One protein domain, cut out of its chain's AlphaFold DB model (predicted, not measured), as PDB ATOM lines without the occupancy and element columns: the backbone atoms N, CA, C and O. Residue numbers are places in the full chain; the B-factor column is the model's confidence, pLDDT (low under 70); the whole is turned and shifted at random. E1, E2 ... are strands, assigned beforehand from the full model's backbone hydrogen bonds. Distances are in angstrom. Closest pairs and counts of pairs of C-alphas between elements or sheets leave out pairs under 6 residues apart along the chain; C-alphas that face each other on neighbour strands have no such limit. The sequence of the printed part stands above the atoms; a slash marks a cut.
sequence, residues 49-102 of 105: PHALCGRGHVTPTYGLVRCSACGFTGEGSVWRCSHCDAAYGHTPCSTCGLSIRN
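This is residues 49 to 102 of the 105 residues of an uncharacterized protein of Myxococcaceae bacterium (UniProt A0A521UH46). Three small two-stranded hairpins make an elongated two-lobed body: the hairpin E3 and E4, with the unnamed loop of residues 78 to 89 beside it, forms one lobe, and the hairpins E1 and E2 and E5 and E6 form the other. The chain passes from E2 almost directly into E3, and returns through that loop, which runs out to the far end of the first lobe and folds back to E5. The printed part has 54 residues with no named helix and six named strands, in the order E1, E2, E3, E4, E5, E6; each hairpin is its own antiparallel sheet. The class is all strand, though under half of the residues, 22 of 54, are in named elements. The whole is compact, with a radius of gyration of the C-alphas of 10.8 A, and spans 31 by 17 by 15 A.

E3, residues 62 to 66, and E4, residues 73 to 77, are a hairpin, antiparallel at 140 degrees between their directions, with N 65 and O 74 at 2.9 A and N 76 and O 63 at 2.9 A, within hydrogen-bond range. E2, residues 58 to 60, runs on into E3 across a break of 1 residue, at 66 degrees; the two meet only through their link. E2 and E1, residues 50 to 52, are a hairpin, antiparallel at 142 degrees, with N 51 and O 59 within hydrogen-bond range at 2.8 A. E5, residues 90 to 92, and E6, residues 99 to 101, are the third hairpin, antiparallel at 146 degrees, with N 100 and O 91 within hydrogen-bond range at 2.8 A. The closest C-alphas of E1 and E6 are those of Leu 52 and Ile 100, 7.5 A apart. E4 is apart from E1, E2, E5 and E6, and E3 is apart from E5 and E6.

E3 measures 11.4 A from first to last C-alpha and begins with C-alpha 62 at (127.830, 156.315, 180.276). E4 measures 11.1 A. E1 and E2 measure 6.7 A each, E5 7.0 A and E6 6.4 A. C-alpha 50, where E1 begins, is at (129.192, 151.097, 174.508), and C-alpha 101, where E6 ends, is at (132.948, 160.003, 167.004).

The two C-alphas farthest apart, those of Arg 55 and His 83, are 31.2 A apart. The printed part has no cut. The link from E4 to E5, 12 residues, is long; the links from E1 to E2 and from E2 to E3 are tight, and those from E3 to E4 and from E5 to E6 are short. The mean pLDDT of the printed part is 89.2, and no printed residue is under 70.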
ATOM      1  N   PRO A  49     125.124 151.580 175.242       80.31
ATOM      2  CA  PRO A  49     125.944 151.659 176.458       80.31
ATOM      3  C   PRO A  49     127.452 151.626 176.172       80.31
ATOM      4  O   PRO A  49     128.276 151.950 177.032       80.31
ATOM      5  N   HIS A  50     127.820 151.239 174.949       86.75
ATOM      6  CA  HIS A  50     129.192 151.097 174.508       86.75
ATOM      7  C   HIS A  50     129.396 151.693 173.116       86.75
ATOM      8  O   HIS A  50     128.575 151.508 172.218       86.75
ATOM      9  N   ALA A  51     130.539 152.345 172.931       86.88
ATOM     10  CA  ALA A  51     131.040 152.799 171.645       86.88
ATOM     11  C   ALA A  51     132.321 152.042 171.286       86.88
ATOM     12  O   ALA A  51     133.178 151.783 172.138       86.88
ATOM     13  N   LEU A  52     132.454 151.697 170.007       88.06
ATOM     14  CA  LEU A  52     133.637 151.032 169.473       88.06
ATOM     15  C   LEU A  52     134.639 152.075 168.982       88.06
ATOM     16  O   LEU A  52     134.334 152.917 168.139       88.06
ATOM     17  N   CYS A  53     135.861 151.997 169.491       90.38
ATOM     18  CA  CYS A  53     136.990 152.723 168.928       90.38
ATOM     19  C   CYS A  53     137.348 152.136 167.551       90.38
ATOM     20  O   CYS A  53     137.218 150.933 167.342       90.38
ATOM     21  N   GLY A  54     137.936 152.930 166.647       87.56
ATOM     22  CA  GLY A  54     138.425 152.444 165.342       87.56
ATOM     23  C   GLY A  54     139.484 151.324 165.398       87.56
ATOM     24  O   GLY A  54     139.814 150.749 164.368       87.56
ATOM     25  N   ARG A  55     140.009 150.994 166.590       90.69
ATOM     26  CA  ARG A  55     140.904 149.849 166.848       90.69
ATOM     27  C   ARG A  55     140.202 148.635 167.479       90.69
ATOM     28  O   ARG A  55     140.873 147.672 167.825       90.69
ATOM     29  N   GLY A  56     138.882 148.682 167.663       90.94
ATOM     30  CA  GLY A  56     138.085 147.591 168.236       90.94
ATOM     31  C   GLY A  56     137.895 147.628 169.758       90.94
ATOM     32  O   GLY A  56     137.275 146.723 170.303       90.94
ATOM     33  N   HIS A  57     138.386 148.653 170.467       92.12
ATOM     34  CA  HIS A  57     138.156 148.778 171.913       92.12
ATOM     35  C   HIS A  57     136.707 149.156 172.230       92.12
ATOM     36  O   HIS A  57     136.142 150.050 171.596       92.12
ATOM     37  N   VAL A  58     136.143 148.515 173.253       90.12
ATOM     38  CA  VAL A  58     134.809 148.805 173.783       90.12
ATOM     39  C   VAL A  58     134.942 149.874 174.861       90.12
ATOM     40  O   VAL A  58     135.608 149.667 175.872       90.12
ATOM     41  N   THR A  59     134.315 151.024 174.638       89.38
ATOM     42  CA  THR A  59     134.416 152.190 175.522       89.38
ATOM     43  C   THR A  59     133.028 152.501 176.076       89.38
ATOM     44  O   THR A  59     132.093 152.611 175.279       89.38
ATOM     45  N   PRO A  60     132.838 152.622 177.399       88.88
ATOM     46  CA  PRO A  60     131.535 152.968 177.953       88.88
ATOM     47  C   PRO A  60     131.134 154.387 177.531       88.88
ATOM     48  O   PRO A  60     131.949 155.309 177.561       88.88
ATOM     49  N   THR A  61     129.878 154.558 177.128       88.38
ATOM     50  CA  THR A  61     129.301 155.866 176.757       88.38
ATOM     51  C   THR A  61     128.585 156.548 177.920       88.38
ATOM     52  O   THR A  61     128.209 157.713 177.812       88.38
ATOM     53  N   TYR A  62     128.416 155.836 179.032       88.44
ATOM     54  CA  TYR A  62     127.830 156.315 180.276       88.44
ATOM     55  C   TYR A  62     128.756 156.006 181.450       88.44
ATOM     56  O   TYR A  62     129.401 154.958 181.488       88.44
ATOM     57  N   GLY A  63     128.808 156.915 182.415       88.00
ATOM     58  CA  GLY A  63     129.594 156.756 183.631       88.00
ATOM     59  C   GLY A  63     129.884 158.097 184.288       88.00
ATOM     60  O   GLY A  63     129.193 159.083 184.040       88.00
ATOM     61  N   LEU A  64     130.921 158.138 185.120       89.25
ATOM     62  CA  LEU A  64     131.363 159.368 185.763       89.25
ATOM     63  C   LEU A  64     132.143 160.224 184.754       89.25
ATOM     64  O   LEU A  64     133.249 159.867 184.347       89.25
ATOM     65  N   VAL A  65     131.553 161.338 184.325       89.19
ATOM     66  CA  VAL A  65     132.078 162.198 183.256       89.19
ATOM     67  C   VAL A  65     132.283 163.628 183.743       89.19
ATOM     68  O   VAL A  65     131.548 164.124 184.598       89.19
ATOM     69  N   ARG A  66     133.283 164.313 183.173       89.75
ATOM     70  CA  ARG A  66     133.528 165.743 183.385       89.75
ATOM     71  C   ARG A  66     133.171 166.524 182.128       89.75
ATOM     72  O   ARG A  66     133.763 166.311 181.075       89.75
ATOM     73  N   CYS A  67     132.235 167.454 182.249       89.75
ATOM     74  CA  CYS A  67     131.870 168.375 181.187       89.75
ATOM     75  C   CYS A  67     133.015 169.360 180.914       89.75
ATOM     76  O   CYS A  67     133.482 170.036 181.829       89.75
ATOM     77  N   SER A  68     133.449 169.470 179.658       86.62
ATOM     78  CA  SER A  68     134.480 170.434 179.256       86.62
ATOM     79  C   SER A  68     133.940 171.861 179.108       86.62
ATOM     80  O   SER A  68     134.714 172.804 179.225       86.62
ATOM     81  N   ALA A  69     132.630 172.027 178.893       90.62
ATOM     82  CA  ALA A  69     131.994 173.335 178.718       90.62
ATOM     83  C   ALA A  69     131.712 174.056 180.051       90.62
ATOM     84  O   ALA A  69     132.072 175.217 180.205       90.62
ATOM     85  N   CYS A  70     131.084 173.380 181.021       92.31
ATOM     86  CA  CYS A  70     130.710 173.962 182.319       92.31
ATOM     87  C   CYS A  70     131.503 173.408 183.514       92.31
ATOM     88  O   CYS A  70     131.312 173.860 184.637       92.31
ATOM     89  N   GLY A  71     132.377 172.416 183.310       90.88
ATOM     90  CA  GLY A  71     133.206 171.838 184.372       90.88
ATOM     91  C   GLY A  71     132.496 170.844 185.299       90.88
ATOM     92  O   GLY A  71     133.170 170.239 186.130       90.88
ATOM     93  N   PHE A  72     131.181 170.644 185.149       91.50
ATOM     94  CA  PHE A  72     130.388 169.722 185.969       91.50
ATOM     95  C   PHE A  72     130.928 168.287 185.914       91.50
ATOM     96  O   PHE A  72     131.194 167.762 184.831       91.50
ATOM     97  N   THR A  73     131.048 167.647 187.076       93.50
ATOM     98  CA  THR A  73     131.426 166.235 187.228       93.50
ATOM     99  C   THR A  73     130.280 165.454 187.852       93.50
ATOM    100  O   THR A  73     129.848 165.789 188.953       93.50
ATOM    101  N   GLY A  74     129.824 164.398 187.188       89.19
ATOM    102  CA  GLY A  74     128.755 163.544 187.699       89.19
ATOM    103  C   GLY A  74     128.528 162.321 186.822       89.19
ATOM    104  O   GLY A  74     129.198 162.145 185.804       89.19
ATOM    105  N   GLU A  75     127.583 161.472 187.218       89.31
ATOM    106  CA  GLU A  75     127.141 160.354 186.384       89.31
ATOM    107  C   GLU A  75     126.305 160.867 185.208       89.31
ATOM    108  O   GLU A  75     125.357 161.639 185.374       89.31
ATOM    109  N   GLY A  76     126.677 160.466 183.995       87.62
ATOM    110  CA  GLY A  76     126.024 160.922 182.778       87.62
ATOM    111  C   GLY A  76     126.613 160.312 181.512       87.62
ATOM    112  O   GLY A  76     127.427 159.390 181.559       87.62
ATOM    113  N   SER A  77     126.170 160.829 180.369       87.06
ATOM    114  CA  SER A  77     126.666 160.417 179.058       87.06
ATOM    115  C   SER A  77     127.957 161.154 178.699       87.06
ATOM    116  O   SER A  77     128.097 162.348 178.963       87.06
ATOM    117  N   VAL A  78     128.873 160.474 178.010       89.38
ATOM    118  CA  VAL A  78     130.047 161.104 177.381       89.38
ATOM    119  C   VAL A  78     129.663 162.012 176.208       89.38
ATOM    120  O   VAL A  78     130.466 162.845 175.796       89.38
ATOM    121  N   TRP A  79     128.453 161.862 175.660       89.06
ATOM    122  CA  TRP A  79     127.988 162.594 174.480       89.06
ATOM    123  C   TRP A  79     127.252 163.881 174.813       89.06
ATOM    124  O   TRP A  79     127.229 164.789 173.986       89.06
ATOM    125  N   ARG A  80     126.654 163.978 176.003       88.69
ATOM    126  CA  ARG A  80     125.849 165.134 176.395       88.69
ATOM    127  C   ARG A  80     125.945 165.393 177.889       88.69
ATOM    128  O   ARG A  80     125.785 164.481 178.698       88.69
ATOM    129  N   CYS A  81     126.195 166.644 178.261       88.81
ATOM    130  CA  CYS A  81     126.231 167.042 179.662       88.81
ATOM    131  C   CYS A  81     124.815 167.079 180.253       88.81
ATOM    132  O   CYS A  81     123.969 167.812 179.759       88.81
ATOM    133  N   SER A  82     124.579 166.384 181.366       87.25
ATOM    134  CA  SER A  82     123.293 166.416 182.083       87.25
ATOM    135  C   SER A  82     122.975 167.759 182.753       87.25
ATOM    136  O   SER A  82     121.836 167.984 183.147       87.25
ATOM    137  N   HIS A  83     123.966 168.647 182.895       90.50
ATOM    138  CA  HIS A  83     123.808 169.927 183.587       90.50
ATOM    139  C   HIS A  83     123.614 171.121 182.641       90.50
ATOM    140  O   HIS A  83     122.677 171.890 182.811       90.50
ATOM    141  N   CYS A  84     124.499 171.291 181.651       90.81
ATOM    142  CA  CYS A  84     124.448 172.416 180.704       90.81
ATOM    143  C   CYS A  84     123.970 172.022 179.302       90.81
ATOM    144  O   CYS A  84     123.984 172.850 178.397       90.81
ATOM    145  N   ASP A  85     123.609 170.754 179.111       87.75
ATOM    146  CA  ASP A  85     123.083 170.211 177.859       87.75
ATOM    147  C   ASP A  85     124.029 170.271 176.643       87.75
ATOM    148  O   ASP A  85     123.643 169.941 175.523       87.75
ATOM    149  N   ALA A  86     125.300 170.632 176.854       88.44
ATOM    150  CA  ALA A  86     126.313 170.650 175.805       88.44
ATOM    151  C   ALA A  86     126.503 169.252 175.195       88.44
ATOM    152  O   ALA A  86     126.752 168.288 175.927       88.44
ATOM    153  N   ALA A  87     126.419 169.165 173.866       87.50
ATOM    154  CA  ALA A  87     126.642 167.948 173.094       87.50
ATOM    155  C   ALA A  87     128.070 167.896 172.529       87.50
ATOM    156  O   ALA A  87     128.593 168.892 172.026       87.50
ATOM    157  N   TYR A  88     128.687 166.719 172.573       87.00
ATOM    158  CA  TYR A  88     130.043 166.480 172.092       87.00
ATOM    159  C   TYR A  88     130.026 165.570 170.868       87.00
ATOM    160  O   TYR A  88     129.430 164.493 170.876       87.00
ATOM    161  N   GLY A  89     130.725 165.995 169.812       88.00
ATOM    162  CA  GLY A  89     130.913 165.195 168.597       88.00
ATOM    163  C   GLY A  89     131.977 164.109 168.728       88.00
ATOM    164  O   GLY A  89     132.017 163.190 167.915       88.00
ATOM    165  N   HIS A  90     132.842 164.211 169.739       89.06
ATOM    166  CA  HIS A  90     133.994 163.340 169.911       89.06
ATOM    167  C   HIS A  90     134.311 163.115 171.390       89.06
ATOM    168  O   HIS A  90     134.185 164.034 172.195       89.06
ATOM    169  N   THR A  91     134.782 161.915 171.724       88.62
ATOM    170  CA  THR A  91     135.299 161.564 173.054       88.62
ATOM    171  C   THR A  91     136.556 160.695 172.917       88.62
ATOM    172  O   THR A  91     136.623 159.879 171.994       88.62
ATOM    173  N   PRO A  92     137.590 160.856 173.761       89.69
ATOM    174  CA  PRO A  92     138.769 159.998 173.707       89.69
ATOM    175  C   PRO A  92     138.453 158.577 174.194       89.69
ATOM    176  O   PRO A  92     137.764 158.377 175.192       89.69
ATOM    177  N   CYS A  93     139.006 157.570 173.518       90.56
ATOM    178  CA  CYS A  93     138.950 156.184 173.973       90.56
ATOM    179  C   CYS A  93     139.680 156.035 175.316       90.56
ATOM    180  O   CYS A  93     140.856 156.388 175.413       90.56
ATOM    181  N   SER A  94     139.033 155.447 176.323       86.94
ATOM    182  CA  SER A  94     139.647 155.228 177.642       86.94
ATOM    183  C   SER A  94     140.848 154.275 177.608       86.94
ATOM    184  O   SER A  94     141.701 154.343 178.486       86.94
ATOM    185  N   THR A  95     140.943 153.407 176.595       90.25
ATOM    186  CA  THR A  95     142.041 152.437 176.448       90.25
ATOM    187  C   THR A  95     143.243 152.997 175.686       90.25
ATOM    188  O   THR A  95     144.378 152.741 176.069       90.25
ATOM    189  N   CYS A  96     143.026 153.723 174.583       92.69
ATOM    190  CA  CYS A  96     144.115 154.143 173.684       92.69
ATOM    191  C   CYS A  96     144.162 155.644 173.367       92.69
ATOM    192  O   CYS A  96     145.011 156.064 172.586       92.69
ATOM    193  N   GLY A  97     143.244 156.444 173.912       90.31
ATOM    194  CA  GLY A  97     143.184 157.895 173.710       90.31
ATOM    195  C   GLY A  97     142.713 158.351 172.325       90.31
ATOM    196  O   GLY A  97     142.595 159.549 172.085       90.31
ATOM    197  N   LEU A  98     142.429 157.425 171.403       93.00
ATOM    198  CA  LEU A  98     141.996 157.758 170.045       93.00
ATOM    199  C   LEU A  98     140.585 158.365 170.050       93.00
ATOM    200  O   LEU A  98     139.737 157.945 170.834       93.00
ATOM    201  N   SER A  99     140.327 159.337 169.174       91.19
ATOM    202  CA  SER A  99     139.025 160.011 169.104       91.19
ATOM    203  C   SER A  99     137.932 159.069 168.595       91.19
ATOM    204  O   SER A  99     138.039 158.498 167.509       91.19
ATOM    205  N   ILE A 100     136.869 158.926 169.378       90.88
ATOM    206  CA  ILE A 100     135.649 158.199 169.037       90.88
ATOM    207  C   ILE A 100     134.596 159.236 168.668       90.88
ATOM    208  O   ILE A 100     134.317 160.143 169.451       90.88
ATOM    209  N   ARG A 101     134.020 159.118 167.471       89.25
ATOM    210  CA  ARG A 101     132.948 160.003 167.004       89.25
ATOM    211  C   ARG A 101     131.623 159.628 167.661       89.25
ATOM    212  O   ARG A 101     131.334 158.444 167.832       89.25
ATOM    213  N   ASN A 102     130.817 160.634 167.965       85.31
ATOM    214  CA  ASN A 102     129.442 160.445 168.389       85.31
ATOM    215  C   ASN A 102     128.634 159.791 167.250       85.31
ATOM    216  O   ASN A 102     128.604 160.339 166.149       85.31
TER     217      ASN A 102